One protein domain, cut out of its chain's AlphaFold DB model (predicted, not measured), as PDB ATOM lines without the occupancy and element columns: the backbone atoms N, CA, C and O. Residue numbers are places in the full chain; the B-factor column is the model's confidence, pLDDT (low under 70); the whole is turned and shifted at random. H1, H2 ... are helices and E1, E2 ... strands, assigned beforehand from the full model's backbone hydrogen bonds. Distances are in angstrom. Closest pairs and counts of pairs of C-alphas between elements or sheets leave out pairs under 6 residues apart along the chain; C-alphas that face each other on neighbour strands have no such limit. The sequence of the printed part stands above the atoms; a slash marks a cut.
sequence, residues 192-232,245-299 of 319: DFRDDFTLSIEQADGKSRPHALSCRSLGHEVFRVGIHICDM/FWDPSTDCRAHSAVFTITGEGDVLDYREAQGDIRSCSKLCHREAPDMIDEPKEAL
ATOM      1  N   ASP A 192      26.329   7.637 -15.731       85.19
ATOM      2  CA  ASP A 192      27.259   6.803 -14.975       85.19
ATOM      3  C   ASP A 192      27.593   7.492 -13.649       85.19
ATOM      4  O   ASP A 192      28.257   8.531 -13.629       85.19
ATOM      5  N   PHE A 193      27.114   6.917 -12.551       84.81
ATOM      6  CA  PHE A 193      27.347   7.389 -11.186       84.81
ATOM      7  C   PHE A 193      28.264   6.441 -10.410       84.81
ATOM      8  O   PHE A 193      28.458   6.610  -9.207       84.81
ATOM      9  N   ARG A 194      28.837   5.421 -11.063       83.50
ATOM     10  CA  ARG A 194      29.663   4.403 -10.394       83.50
ATOM     11  C   ARG A 194      30.922   4.980  -9.757       83.50
ATOM     12  O   ARG A 194      31.497   4.322  -8.895       83.50
ATOM     13  N   ASP A 195      31.332   6.173 -10.189       78.94
ATOM     14  CA  ASP A 195      32.466   6.914  -9.639       78.94
ATOM     15  C   ASP A 195      32.096   7.879  -8.489       78.94
ATOM     16  O   ASP A 195      32.977   8.525  -7.915       78.94
ATOM     17  N   ASP A 196      30.815   8.008  -8.142       81.50
ATOM     18  CA  ASP A 196      30.384   8.837  -7.018       81.50
ATOM     19  C   ASP A 196      30.372   7.998  -5.724       81.50
ATOM     20  O   ASP A 196      29.963   6.833  -5.712       81.50
ATOM     21  N   PHE A 197      30.825   8.587  -4.609       81.44
ATOM     22  CA  PHE A 197      30.845   7.905  -3.313       81.44
ATOM     23  C   PHE A 197      29.415   7.582  -2.886       81.44
ATOM     24  O   PHE A 197      28.656   8.494  -2.558       81.44
ATOM     25  N   THR A 198      29.068   6.295  -2.910       84.12
ATOM     26  CA  THR A 198      27.699   5.802  -2.745       84.12
ATOM     27  C   THR A 198      27.626   4.810  -1.589       84.12
ATOM     28  O   THR A 198      28.447   3.900  -1.497       84.12
ATOM     29  N   LEU A 199      26.633   4.952  -0.715       82.44
ATOM     30  CA  LEU A 199      26.402   4.064   0.427       82.44
ATOM     31  C   LEU A 199      24.919   3.744   0.598       82.44
ATOM     32  O   LEU A 199      24.056   4.549   0.246       82.44
ATOM     33  N   SER A 200      24.610   2.585   1.172       80.19
ATOM     34  CA  SER A 200      23.263   2.253   1.644       80.19
ATOM     35  C   SER A 200      23.212   2.316   3.170       80.19
ATOM     36  O   SER A 200      24.158   1.908   3.842       80.19
ATOM     37  N   ILE A 201      22.114   2.841   3.728       77.69
ATOM     38  CA  ILE A 201      21.865   2.845   5.177       77.69
ATOM     39  C   ILE A 201      20.665   1.949   5.465       77.69
ATOM     40  O   ILE A 201      19.526   2.240   5.093       77.69
ATOM     41  N   GLU A 202      20.916   0.850   6.158       75.12
ATOM     42  CA  GLU A 202      19.935  -0.189   6.429       75.12
ATOM     43  C   GLU A 202      19.559  -0.261   7.912       75.12
ATOM     44  O   GLU A 202      20.203   0.316   8.791       75.12
ATOM     45  N   GLN A 203      18.436  -0.921   8.202       68.81
ATOM     46  CA  GLN A 203      18.083  -1.243   9.582       68.81
ATOM     47  C   GLN A 203      18.901  -2.454  10.051       68.81
ATOM     48  O   GLN A 203      19.358  -3.264   9.251       68.81
ATOM     49  N   ALA A 204      19.094  -2.569  11.368       64.56
ATOM     50  CA  ALA A 204      19.847  -3.669  11.975       64.56
ATOM     51  C   ALA A 204      19.141  -5.036  11.859       64.56
ATOM     52  O   ALA A 204      19.708  -6.045  12.258       64.56
ATOM     53  N   ASP A 205      17.908  -5.061  11.347       61.94
ATOM     54  CA  ASP A 205      17.085  -6.259  11.156       61.94
ATOM     55  C   ASP A 205      17.493  -7.081   9.919       61.94
ATOM     56  O   ASP A 205      16.844  -8.073   9.600       61.94
ATOM     57  N   GLY A 206      18.553  -6.670   9.211       54.38
ATOM     58  CA  GLY A 206      19.111  -7.391   8.066       54.38
ATOM     59  C   GLY A 206      18.273  -7.293   6.790       54.38
ATOM     60  O   GLY A 206      18.687  -7.810   5.751       54.38
ATOM     61  N   LYS A 207      17.123  -6.604   6.829       58.50
ATOM     62  CA  LYS A 207      16.276  -6.390   5.654       58.50
ATOM     63  C   LYS A 207      16.867  -5.278   4.798       58.50
ATOM     64  O   LYS A 207      16.892  -4.110   5.202       58.50
ATOM     65  N   SER A 208      17.313  -5.635   3.592       57.25
ATOM     66  CA  SER A 208      17.836  -4.629   2.675       57.25
ATOM     67  C   SER A 208      16.735  -3.703   2.205       57.25
ATOM     68  O   SER A 208      15.589  -4.092   1.967       57.25
ATOM     69  N   ARG A 209      17.098  -2.430   2.092       57.75
ATOM     70  CA  ARG A 209      16.226  -1.427   1.506       57.75
ATOM     71  C   ARG A 209      16.774  -1.080   0.129       57.75
ATOM     72  O   ARG A 209      17.981  -0.894  -0.003       57.75
ATOM     73  N   PRO A 210      15.914  -0.910  -0.883       67.50
ATOM     74  CA  PRO A 210      16.339  -0.706  -2.263       67.50
ATOM     75  C   PRO A 210      16.810   0.737  -2.522       67.50
ATOM     76  O   PRO A 210      16.529   1.275  -3.587       67.50
ATOM     77  N   HIS A 211      17.474   1.386  -1.558       79.56
ATOM     78  CA  HIS A 211      17.926   2.771  -1.676       79.56
ATOM     79  C   HIS A 211      19.411   2.930  -1.338       79.56
ATOM     80  O   HIS A 211      19.924   2.272  -0.432       79.56
ATOM     81  N   ALA A 212      20.067   3.836  -2.054       86.38
ATOM     82  CA  ALA A 212      21.440   4.258  -1.824       86.38
ATOM     83  C   ALA A 212      21.551   5.786  -1.945       86.38
ATOM     84  O   ALA A 212      20.759   6.431  -2.636       86.38
ATOM     85  N   LEU A 213      22.531   6.360  -1.258       88.69
ATOM     86  CA  LEU A 213      22.833   7.785  -1.252       88.69
ATOM     87  C   LEU A 213      24.232   7.993  -1.808       88.69
ATOM     88  O   LEU A 213      25.162   7.327  -1.354       88.69
ATOM     89  N   SER A 214      24.383   8.925  -2.744       89.44
ATOM     90  CA  SER A 214      25.689   9.394  -3.193       89.44
ATOM     91  C   SER A 214      25.909  10.858  -2.844       89.44
ATOM     92  O   SER A 214      24.969  11.655  -2.796       89.44
ATOM     93  N   CYS A 215      27.162  11.218  -2.581       84.62
ATOM     94  CA  CYS A 215      27.555  12.604  -2.370       84.62
ATOM     95  C   CYS A 215      28.921  12.872  -2.998       84.62
ATOM     96  O   CYS A 215      29.881  12.131  -2.783       84.62
ATOM     97  N   ARG A 216      29.018  13.963  -3.758       80.69
ATOM     98  CA  ARG A 216      30.253  14.422  -4.391       80.69
ATOM     99  C   ARG A 216      30.391  15.928  -4.255       80.69
ATOM    100  O   ARG A 216      29.512  16.670  -4.677       80.69
ATOM    101  N   SER A 217      31.525  16.395  -3.741       76.00
ATOM    102  CA  SER A 217      31.830  17.827  -3.772       76.00
ATOM    103  C   SER A 217      32.107  18.285  -5.208       76.00
ATOM    104  O   SER A 217      32.857  17.641  -5.944       76.00
ATOM    105  N   LEU A 218      31.497  19.403  -5.600       68.19
ATOM    106  CA  LEU A 218      31.735  20.098  -6.866       68.19
ATOM    107  C   LEU A 218      32.639  21.339  -6.689       68.19
ATOM    108  O   LEU A 218      32.995  21.972  -7.682       68.19
ATOM    109  N   GLY A 219      33.045  21.657  -5.450       56.00
ATOM    110  CA  GLY A 219      33.830  22.844  -5.080       56.00
ATOM    111  C   GLY A 219      32.977  23.986  -4.508       56.00
ATOM    112  O   GLY A 219      31.764  23.990  -4.675       56.00
ATOM    113  N   HIS A 220      33.609  24.950  -3.818       61.34
ATOM    114  CA  HIS A 220      32.952  26.143  -3.241       61.34
ATOM    115  C   HIS A 220      31.711  25.847  -2.375       61.34
ATOM    116  O   HIS A 220      30.692  26.513  -2.519       61.34
ATOM    117  N   GLU A 221      31.786  24.829  -1.511       72.62
ATOM    118  CA  GLU A 221      30.648  24.378  -0.691       72.62
ATOM    119  C   GLU A 221      29.421  23.968  -1.519       72.62
ATOM    120  O   GLU A 221      28.300  24.019  -1.039       72.62
ATOM    121  N   VAL A 222      29.607  23.533  -2.765       59.62
ATOM    122  CA  VAL A 222      28.540  22.955  -3.582       59.62
ATOM    123  C   VAL A 222      28.743  21.449  -3.684       59.62
ATOM    124  O   VAL A 222      29.854  20.958  -3.914       59.62
ATOM    125  N   PHE A 223      27.656  20.705  -3.534       74.62
ATOM    126  CA  PHE A 223      27.635  19.251  -3.532       74.62
ATOM    127  C   PHE A 223      26.633  18.734  -4.554       74.62
ATOM    128  O   PHE A 223      25.544  19.273  -4.717       74.62
ATOM    129  N   ARG A 224      26.990  17.646  -5.226       82.12
ATOM    130  CA  ARG A 224      26.045  16.793  -5.927       82.12
ATOM    131  C   ARG A 224      25.596  15.706  -4.968       82.12
ATOM    132  O   ARG A 224      26.437  14.948  -4.491       82.12
ATOM    133  N   VAL A 225      24.297  15.619  -4.721       91.00
ATOM    134  CA  VAL A 225      23.697  14.576  -3.887       91.00
ATOM    135  C   VAL A 225      22.765  13.739  -4.744       91.00
ATOM    136  O   VAL A 225      21.878  14.276  -5.404       91.00
ATOM    137  N   GLY A 226      22.975  12.427  -4.753       90.88
ATOM    138  CA  GLY A 226      22.128  11.473  -5.455       90.88
ATOM    139  C   GLY A 226      21.324  10.628  -4.478       90.88
ATOM    140  O   GLY A 226      21.876  10.045  -3.548       90.88
ATOM    141  N   ILE A 227      20.015  10.542  -4.700       92.38
ATOM    142  CA  ILE A 227      19.145   9.558  -4.055       92.38
ATOM    143  C   ILE A 227      18.804   8.512  -5.108       92.38
ATOM    144  O   ILE A 227      18.136   8.815  -6.096       92.38
ATOM    145  N   HIS A 228      19.268   7.288  -4.898       89.25
ATOM    146  CA  HIS A 228      19.190   6.205  -5.867       89.25
ATOM    147  C   HIS A 228      18.232   5.133  -5.366       89.25
ATOM    148  O   HIS A 228      18.375   4.653  -4.244       89.25
ATOM    149  N   ILE A 229      17.266   4.745  -6.195       87.38
ATOM    150  CA  ILE A 229      16.334   3.650  -5.922       87.38
ATOM    151  C   ILE A 229      16.598   2.546  -6.940       87.38
ATOM    152  O   ILE A 229      16.563   2.800  -8.144       87.38
ATOM    153  N   CYS A 230      16.858   1.331  -6.460       80.62
ATOM    154  CA  CYS A 230      17.147   0.175  -7.305       80.62
ATOM    155  C   CYS A 230      16.023  -0.069  -8.323       80.62
ATOM    156  O   CYS A 230      14.850  -0.184  -7.952       80.62
ATOM    157  N   ASP A 231      16.385  -0.217  -9.596       73.56
ATOM    158  CA  ASP A 231      15.456  -0.575 -10.665       73.56
ATOM    159  C   ASP A 231      15.187  -2.091 -10.669       73.56
ATOM    160  O   ASP A 231      15.763  -2.871 -11.436       73.56
ATOM    161  N   MET A 232      14.276  -2.504  -9.785       60.22
ATOM    162  CA  MET A 232      13.811  -3.892  -9.676       60.22
ATOM    163  C   MET A 232      12.997  -4.355 -10.898       60.22
ATOM    164  O   MET A 232      12.775  -5.554 -11.057       60.22
ATOM    165  N   PHE A 245      20.597  -6.884  -3.873       50.44
ATOM    166  CA  PHE A 245      21.059  -6.508  -2.548       50.44
ATOM    167  C   PHE A 245      22.460  -5.966  -2.759       50.44
ATOM    168  O   PHE A 245      23.316  -6.715  -3.204       50.44
ATOM    169  N   TRP A 246      22.628  -4.663  -2.548       52.22
ATOM    170  CA  TRP A 246      23.839  -3.880  -2.768       52.22
ATOM    171  C   TRP A 246      25.065  -4.509  -2.098       52.22
ATOM    172  O   TRP A 246      25.506  -4.051  -1.045       52.22
ATOM    173  N   ASP A 247      25.598  -5.565  -2.702       55.31
ATOM    174  CA  ASP A 247      26.891  -6.114  -2.367       55.31
ATOM    175  C   ASP A 247      27.893  -5.006  -2.684       55.31
ATOM    176  O   ASP A 247      27.892  -4.487  -3.815       55.31
ATOM    177  N   PRO A 248      28.678  -4.548  -1.694       58.22
ATOM    178  CA  PRO A 248      29.705  -3.559  -1.941       58.22
ATOM    179  C   PRO A 248      30.528  -3.986  -3.156       58.22
ATOM    180  O   PRO A 248      30.951  -5.132  -3.237       58.22
ATOM    181  N   SER A 249      30.761  -3.065  -4.091       60.03
ATOM    182  CA  SER A 249      31.468  -3.278  -5.369       60.03
ATOM    183  C   SER A 249      30.704  -3.915  -6.542       60.03
ATOM    184  O   SER A 249      31.289  -4.014  -7.621       60.03
ATOM    185  N   THR A 250      29.406  -4.212  -6.410       68.94
ATOM    186  CA  THR A 250      28.570  -4.654  -7.543       68.94
ATOM    187  C   THR A 250      27.876  -3.478  -8.241       68.94
ATOM    188  O   THR A 250      27.356  -2.566  -7.593       68.94
ATOM    189  N   ASP A 251      27.878  -3.490  -9.580       79.00
ATOM    190  CA  ASP A 251      27.157  -2.512 -10.403       79.00
ATOM    191  C   ASP A 251      25.657  -2.792 -10.346       79.00
ATOM    192  O   ASP A 251      25.215  -3.917 -10.578       79.00
ATOM    193  N   CYS A 252      24.861  -1.760 -10.085       77.69
ATOM    194  CA  CYS A 252      23.417  -1.897 -10.024       77.69
ATOM    195  C   CYS A 252      22.713  -0.689 -10.645       77.69
ATOM    196  O   CYS A 252      23.179   0.453 -10.594       77.69
ATOM    197  N   ARG A 253      21.580  -0.979 -11.285       84.31
ATOM    198  CA  ARG A 253      20.757  -0.000 -11.992       84.31
ATOM    199  C   ARG A 253      19.863   0.724 -11.008       84.31
ATOM    200  O   ARG A 253      19.184   0.093 -10.196       84.31
ATOM    201  N   ALA A 254      19.799   2.040 -11.137       86.31
ATOM    202  CA  ALA A 254      18.971   2.868 -10.288       86.31
ATOM    203  C   ALA A 254      18.225   3.955 -11.063       86.31
ATOM    204  O   ALA A 254      18.746   4.591 -11.983       86.31
ATOM    205  N   HIS A 255      17.012   4.228 -10.598       89.88
ATOM    206  CA  HIS A 255      16.364   5.508 -10.820       89.88
ATOM    207  C   HIS A 255      16.890   6.495  -9.781       89.88
ATOM    208  O   HIS A 255      16.820   6.241  -8.579       89.88
ATOM    209  N   SER A 256      17.446   7.602 -10.257       90.31
ATOM    210  CA  SER A 256      18.202   8.547  -9.446       90.31
ATOM    211  C   SER A 256      17.546   9.920  -9.469       90.31
ATOM    212  O   SER A 256      17.269  10.463 -10.536       90.31
ATOM    213  N   ALA A 257      17.344  10.493  -8.289       92.38
ATOM    214  CA  ALA A 257      17.083  11.912  -8.101       92.38
ATOM    215  C   ALA A 257      18.416  12.592  -7.769       92.38
ATOM    216  O   ALA A 257      19.017  12.301  -6.734       92.38
ATOM    217  N   VAL A 258      18.901  13.450  -8.665       89.25
ATOM    218  CA  VAL A 258      20.203  14.114  -8.552       89.25
ATOM    219  C   VAL A 258      19.989  15.587  -8.256       89.25
ATOM    220  O   VAL A 258      19.368  16.306  -9.038       89.25
ATOM    221  N   PHE A 259      20.549  16.035  -7.142       88.00
ATOM    222  CA  PHE A 259      20.502  17.411  -6.680       88.00
ATOM    223  C   PHE A 259      21.885  18.036  -6.777       88.00
ATOM    224  O   PHE A 259      22.890  17.386  -6.485       88.00
ATOM    225  N   THR A 260      21.931  19.312  -7.129       76.00
ATOM    226  CA  THR A 260      23.068  20.180  -6.825       76.00
ATOM    227  C   THR A 260      22.647  21.063  -5.664       76.00
ATOM    228  O   THR A 260      21.651  21.771  -5.788       76.00
ATOM    229  N   ILE A 261      23.360  21.006  -4.543       71.75
ATOM    230  CA  ILE A 261      23.021  21.724  -3.311       71.75
ATOM    231  C   ILE A 261      24.194  22.559  -2.800       71.75
ATOM    232  O   ILE A 261      25.348  22.220  -3.063       71.75
ATOM    233  N   THR A 262      23.917  23.624  -2.056       66.62
ATOM    234  CA  THR A 262      24.924  24.368  -1.280       66.62
ATOM    235  C   THR A 262      25.272  23.631   0.020       66.62
ATOM    236  O   THR A 262      24.594  22.681   0.415       66.62
ATOM    237  N   GLY A 263      26.316  24.081   0.719       70.06
ATOM    238  CA  GLY A 263      26.735  23.552   2.017       70.06
ATOM    239  C   GLY A 263      25.732  23.840   3.131       70.06
ATOM    240  O   GLY A 263      25.704  23.116   4.121       70.06
ATOM    241  N   GLU A 264      24.868  24.837   2.934       76.81
ATOM    242  CA  GLU A 264      23.741  25.145   3.820       76.81
ATOM    243  C   GLU A 264      22.497  24.286   3.515       76.81
ATOM    244  O   GLU A 264      21.562  24.244   4.312       76.81
ATOM    245  N   GLY A 265      22.503  23.542   2.400       75.25
ATOM    246  CA  GLY A 265      21.423  22.638   2.000       75.25
ATOM    247  C   GLY A 265      20.426  23.222   0.996       75.25
ATOM    248  O   GLY A 265      19.424  22.566   0.701       75.25
ATOM    249  N   ASP A 266      20.686  24.406   0.435       67.19
ATOM    250  CA  ASP A 266      19.831  24.998  -0.597       67.19
ATOM    251  C   ASP A 266      19.990  24.263  -1.924       67.19
ATOM    252  O   ASP A 266      21.105  24.024  -2.389       67.19
ATOM    253  N   VAL A 267      18.875  23.946  -2.579       77.88
ATOM    254  CA  VAL A 267      18.883  23.274  -3.883       77.88
ATOM    255  C   VAL A 267      19.128  24.294  -4.995       77.88
ATOM    256  O   VAL A 267      18.313  25.181  -5.233       77.88
ATOM    257  N   LEU A 268      20.241  24.130  -5.708       58.59
ATOM    258  CA  LEU A 268      20.614  24.915  -6.885       58.59
ATOM    259  C   LEU A 268      20.074  24.309  -8.186       58.59
ATOM    260  O   LEU A 268      19.743  25.043  -9.114       58.59
ATOM    261  N   ASP A 269      20.016  22.977  -8.270       64.94
ATOM    262  CA  ASP A 269      19.536  22.245  -9.448       64.94
ATOM    263  C   ASP A 269      18.974  20.871  -9.055       64.94
ATOM    264  O   ASP A 269      19.422  20.267  -8.076       64.94
ATOM    265  N   TYR A 270      18.018  20.369  -9.837       85.38
ATOM    266  CA  TYR A 270      17.405  19.052  -9.669       85.38
ATOM    267  C   TYR A 270      17.151  18.399 -11.022       85.38
ATOM    268  O   TYR A 270      16.560  19.007 -11.918       85.38
ATOM    269  N   ARG A 271      17.504  17.116 -11.136       82.44
ATOM    270  CA  ARG A 271      17.105  16.288 -12.274       82.44
ATOM    271  C   ARG A 271      16.878  14.834 -11.894       82.44
ATOM    272  O   ARG A 271      17.483  14.306 -10.963       82.44
ATOM    273  N   GLU A 272      16.040  14.179 -12.683       90.94
ATOM    274  CA  GLU A 272      15.844  12.733 -12.646       90.94
ATOM    275  C   GLU A 272      16.704  12.081 -13.724       90.94
ATOM    276  O   GLU A 272      16.743  12.548 -14.863       90.94
ATOM    277  N   ALA A 273      17.381  10.995 -13.368       85.88
ATOM    278  CA  ALA A 273      18.229  10.246 -14.279       85.88
ATOM    279  C   ALA A 273      18.067   8.744 -14.044       85.88
ATOM    280  O   ALA A 273      18.036   8.270 -12.908       85.88
ATOM    281  N   GLN A 274      18.009   7.975 -15.128       88.69
ATOM    282  CA  GLN A 274      18.339   6.556 -15.051       88.69
ATOM    283  C   GLN A 274      19.857   6.436 -15.058       88.69
ATOM    284  O   GLN A 274      20.511   7.033 -15.915       88.69
ATOM    285  N   GLY A 275      20.424   5.674 -14.132       85.75
ATOM    286  CA  GLY A 275      21.868   5.532 -14.070       85.75
ATOM    287  C   GLY A 275      22.337   4.242 -13.434       85.75
ATOM    288  O   GLY A 275      21.572   3.520 -12.795       85.75
ATOM    289  N   ASP A 276      23.614   3.967 -13.642       86.56
ATOM    290  CA  ASP A 276      24.306   2.841 -13.034       86.56
ATOM    291  C   ASP A 276      25.105   3.369 -11.836       86.56
ATOM    292  O   ASP A 276      25.829   4.359 -11.952       86.56
ATOM    293  N   ILE A 277      24.957   2.732 -10.674       86.25
ATOM    294  CA  ILE A 277      25.681   3.075  -9.443       86.25
ATOM    295  C   ILE A 277      26.435   1.856  -8.913       86.25
ATOM    296  O   ILE A 277      26.110   0.712  -9.231       86.25
ATOM    297  N   ARG A 278      27.446   2.106  -8.081       81.69
ATOM    298  CA  ARG A 278      28.214   1.069  -7.389       81.69
ATOM    299  C   ARG A 278      28.319   1.439  -5.918       81.69
ATOM    300  O   ARG A 278      29.019   2.387  -5.574       81.69
ATOM    301  N   SER A 279      27.628   0.695  -5.056       78.44
ATOM    302  CA  SER A 279      27.712   0.941  -3.614       78.44
ATOM    303  C   SER A 279      29.120   0.624  -3.111       78.44
ATOM    304  O   SER A 279      29.686  -0.431  -3.409       78.44
ATOM    305  N   CYS A 280      29.700   1.552  -2.358       73.75
ATOM    306  CA  CYS A 280      31.014   1.409  -1.746       73.75
ATOM    307  C   CYS A 280      30.938   0.622  -0.435       73.75
ATOM    308  O   CYS A 280      31.899  -0.048  -0.064       73.75
ATOM    309  N   SER A 281      29.821   0.745   0.285       71.88
ATOM    310  CA  SER A 281      29.624   0.136   1.595       71.88
ATOM    311  C   SER A 281      28.143   0.090   1.963       71.88
ATOM    312  O   SER A 281      27.336   0.902   1.500       71.88
ATOM    313  N   LYS A 282      27.812  -0.844   2.848       75.69
ATOM    314  CA  LYS A 282      26.505  -0.988   3.475       75.69
ATOM    315  C   LYS A 282      26.659  -0.654   4.952       75.69
ATOM    316  O   LYS A 282      27.439  -1.298   5.646       75.69
ATOM    317  N   LEU A 283      25.940   0.367   5.403       74.62
ATOM    318  CA  LEU A 283      25.965   0.846   6.781       74.62
ATOM    319  C   LEU A 283      24.680   0.453   7.494       74.62
ATOM    320  O   LEU A 283      23.580   0.599   6.960       74.62
ATOM    321  N   CYS A 284      24.797   0.019   8.739       75.06
ATOM    322  CA  CYS A 284      23.666  -0.033   9.644       75.06
ATOM    323  C   CYS A 284      23.369   1.376  10.176       75.06
ATOM    324  O   CYS A 284      24.271   2.161  10.455       75.06
ATOM    325  N   HIS A 285      22.097   1.700  10.411       76.56
ATOM    326  CA  HIS A 285      21.699   2.971  11.028       76.56
ATOM    327  C   HIS A 285      22.397   3.231  12.380       76.56
ATOM    328  O   HIS A 285      22.535   4.380  12.786       76.56
ATOM    329  N   ARG A 286      22.828   2.184  13.099       75.88
ATOM    330  CA  ARG A 286      23.596   2.341  14.346       75.88
ATOM    331  C   ARG A 286      25.030   2.824  14.119       75.88
ATOM    332  O   ARG A 286      25.559   3.465  15.007       75.88
ATOM    333  N   GLU A 287      25.607   2.548  12.953       71.94
ATOM    334  CA  GLU A 287      26.995   2.877  12.592       71.94
ATOM    335  C   GLU A 287      27.105   4.253  11.914       71.94
ATOM    336  O   GLU A 287      28.183   4.837  11.833       71.94
ATOM    337  N   ALA A 288      25.991   4.788  11.401       72.44
ATOM    338  CA  ALA A 288      25.977   6.087  10.734       72.44
ATOM    339  C   ALA A 288      26.369   7.262  11.661       72.44
ATOM    340  O   ALA A 288      27.139   8.106  11.206       72.44
ATOM    341  N   PRO A 289      25.910   7.336  12.931       72.94
ATOM    342  CA  PRO A 289      26.391   8.339  13.886       72.94
ATOM    343  C   PRO A 289      27.894   8.235  14.146       72.94
ATOM    344  O   PRO A 289      28.581   9.244  14.067       72.94
ATOM    345  N   ASP A 290      28.425   7.023  14.335       71.81
ATOM    346  CA  ASP A 290      29.858   6.805  14.576       71.81
ATOM    347  C   ASP A 290      30.709   7.319  13.398       71.81
ATOM    348  O   ASP A 290      31.765   7.921  13.584       71.81
ATOM    349  N   MET A 291      30.213   7.163  12.164       70.12
ATOM    350  CA  MET A 291      30.858   7.713  10.967       70.12
ATOM    351  C   MET A 291      30.861   9.252  10.926       70.12
ATOM    352  O   MET A 291      31.787   9.845  10.368       70.12
ATOM    353  N   ILE A 292      29.833   9.894  11.482       74.19
ATOM    354  CA  ILE A 292      29.693  11.356  11.523       74.19
ATOM    355  C   ILE A 292      30.546  11.947  12.652       74.19
ATOM    356  O   ILE A 292      31.253  12.932  12.436       74.19
ATOM    357  N   ASP A 293      30.492  11.332  13.832       71.81
ATOM    358  CA  ASP A 293      31.086  11.852  15.063       71.81
ATOM    359  C   ASP A 293      32.587  11.523  15.173       71.81
ATOM    360  O   ASP A 293      33.360  12.321  15.712       71.81
ATOM    361  N   GLU A 294      33.040  10.399  14.601       67.56
ATOM    362  CA  GLU A 294      34.436   9.942  14.651       67.56
ATOM    363  C   GLU A 294      35.035   9.695  13.251       67.56
ATOM    364  O   GLU A 294      35.459   8.582  12.911       67.56
ATOM    365  N   PRO A 295      35.177  10.740  12.413       61.22
ATOM    366  CA  PRO A 295      35.560  10.577  11.012       61.22
ATOM    367  C   PRO A 295      36.921   9.887  10.837       61.22
ATOM    368  O   PRO A 295      37.107   9.143   9.883       61.22
ATOM    369  N   LYS A 296      37.878  10.064  11.763       57.59
ATOM    370  CA  LYS A 296      39.217   9.435  11.700       57.59
ATOM    371  C   LYS A 296      39.217   7.938  12.038       57.59
ATOM    372  O   LYS A 296      40.039   7.201  11.489       57.59
ATOM    373  N   GLU A 297      38.330   7.499  12.924       56.28
ATOM    374  CA  GLU A 297      38.163   6.095  13.326       56.28
ATOM    375  C   GLU A 297      37.410   5.337  12.220       56.28
ATOM    376  O   GLU A 297      37.884   4.316  11.712       56.28
ATOM    377  N   ALA A 298      36.318   5.937  11.732       54.31
ATOM    378  CA  ALA A 298      35.548   5.453  10.594       54.31
ATOM    379  C   ALA A 298      36.406   5.360   9.322       54.31
ATOM    380  O   ALA A 298      36.374   4.351   8.617       54.31
ATOM    381  N   LEU A 299      37.272   6.351   9.070       54.88
ATOM    382  CA  LEU A 299      38.260   6.305   7.988       54.88
ATOM    383  C   LEU A 299      39.131   5.046   8.061       54.88
ATOM    384  O   LEU A 299      39.360   4.410   7.039       54.88
TER     385      LEU A 299
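This is residues 192 to 232 and 245 to 299 of the 319 residues of an uncharacterized protein of Ramazzottius varieornatus (UniProt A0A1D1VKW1). One twisted sheet of six strands folds back on itself into two leaves that are partly face to face, E5 and E4 on one side and E2, E1 and E6 on the other, with E3 as the hinge. Two short helices, H1 and H2, follow E6 away from the sheet, and residues 292 to 297 stick out. The printed part has 96 residues, with named elements in the order E1 E2 E3 E4 E5 E6 H1 H2; the sheet is mixed, ordered E5 E4 E3 E2 E1 E6, and the class is mostly strand. The whole is compact, with a radius of gyration of the C-alphas of 13.6 A and spans of 36 by 34 by 19 A.

E1, residues 197 to 202, and E2, residues 211 to 219, form an antiparallel hairpin, with N 213 and O 199 2.8 A apart. E3, residues 222 to 230, forms a hairpin with E2, N 214 and O 226 being 2.9 A apart; E1, E2 and E3 are a meander, each strand the antiparallel neighbour of the one before. E4, residues 251 to 262, is antiparallel to E3, with N 257 and O 227 2.9 A apart. E5, residues 267 to 278, forms a hairpin with E4, with N 256 and O 273 2.8 A apart. E4 bends by 78 degrees at residue 254 and E5 by 91 degrees at residue 274; the closest C-alphas of E1 and E5, Thr 198 and Arg 278, are 6.7 A apart. E6, residues 281 to 284, is parallel to E1, with N 202 and O 283 2.8 A apart. E1 is staggered, pairing with E2 over residues 197 to 199 and with E6 over residues 199 to 202. H1, residues 288 to 293, is not on the sheet. H2, residues 295 to 299, is not on it either; H1 and H2 only just touch, only at the corner by their link, with 3 pairs of C-alphas within 8 A, the closest being Met 291 and Ala 298, 5.2 A apart. In H1 and H2 every O i to N i+4 pair is within hydrogen-bond range.

E1 begins at C-alpha 197, (30.845, 7.905, -3.313), and is 16.7 A long. E2 measures 25.8 A, E3 25.7 A, E4 28.5 A and E5 24.3 A, and C-alpha 278 closes E5 at (28.214, 1.069, -7.389). E6 is 10.0 A long, H1 8.8 A and H2 5.9 A, ending at C-alpha 299, (38.260, 6.305, 7.988).

The C-alphas of Asp 205 and His 220 are the two farthest apart, 38.8 A. Residues 233 to 244 are not printed, and C-alphas 232 and 245 are 10.5 A apart across this cut, in the link from E3 to E4. Of the links that are printed whole, none is long. The mean pLDDT of the printed part is 74.7, with 29 residues under 70, among them 203 to 210, 245 to 250 and 294 to 299.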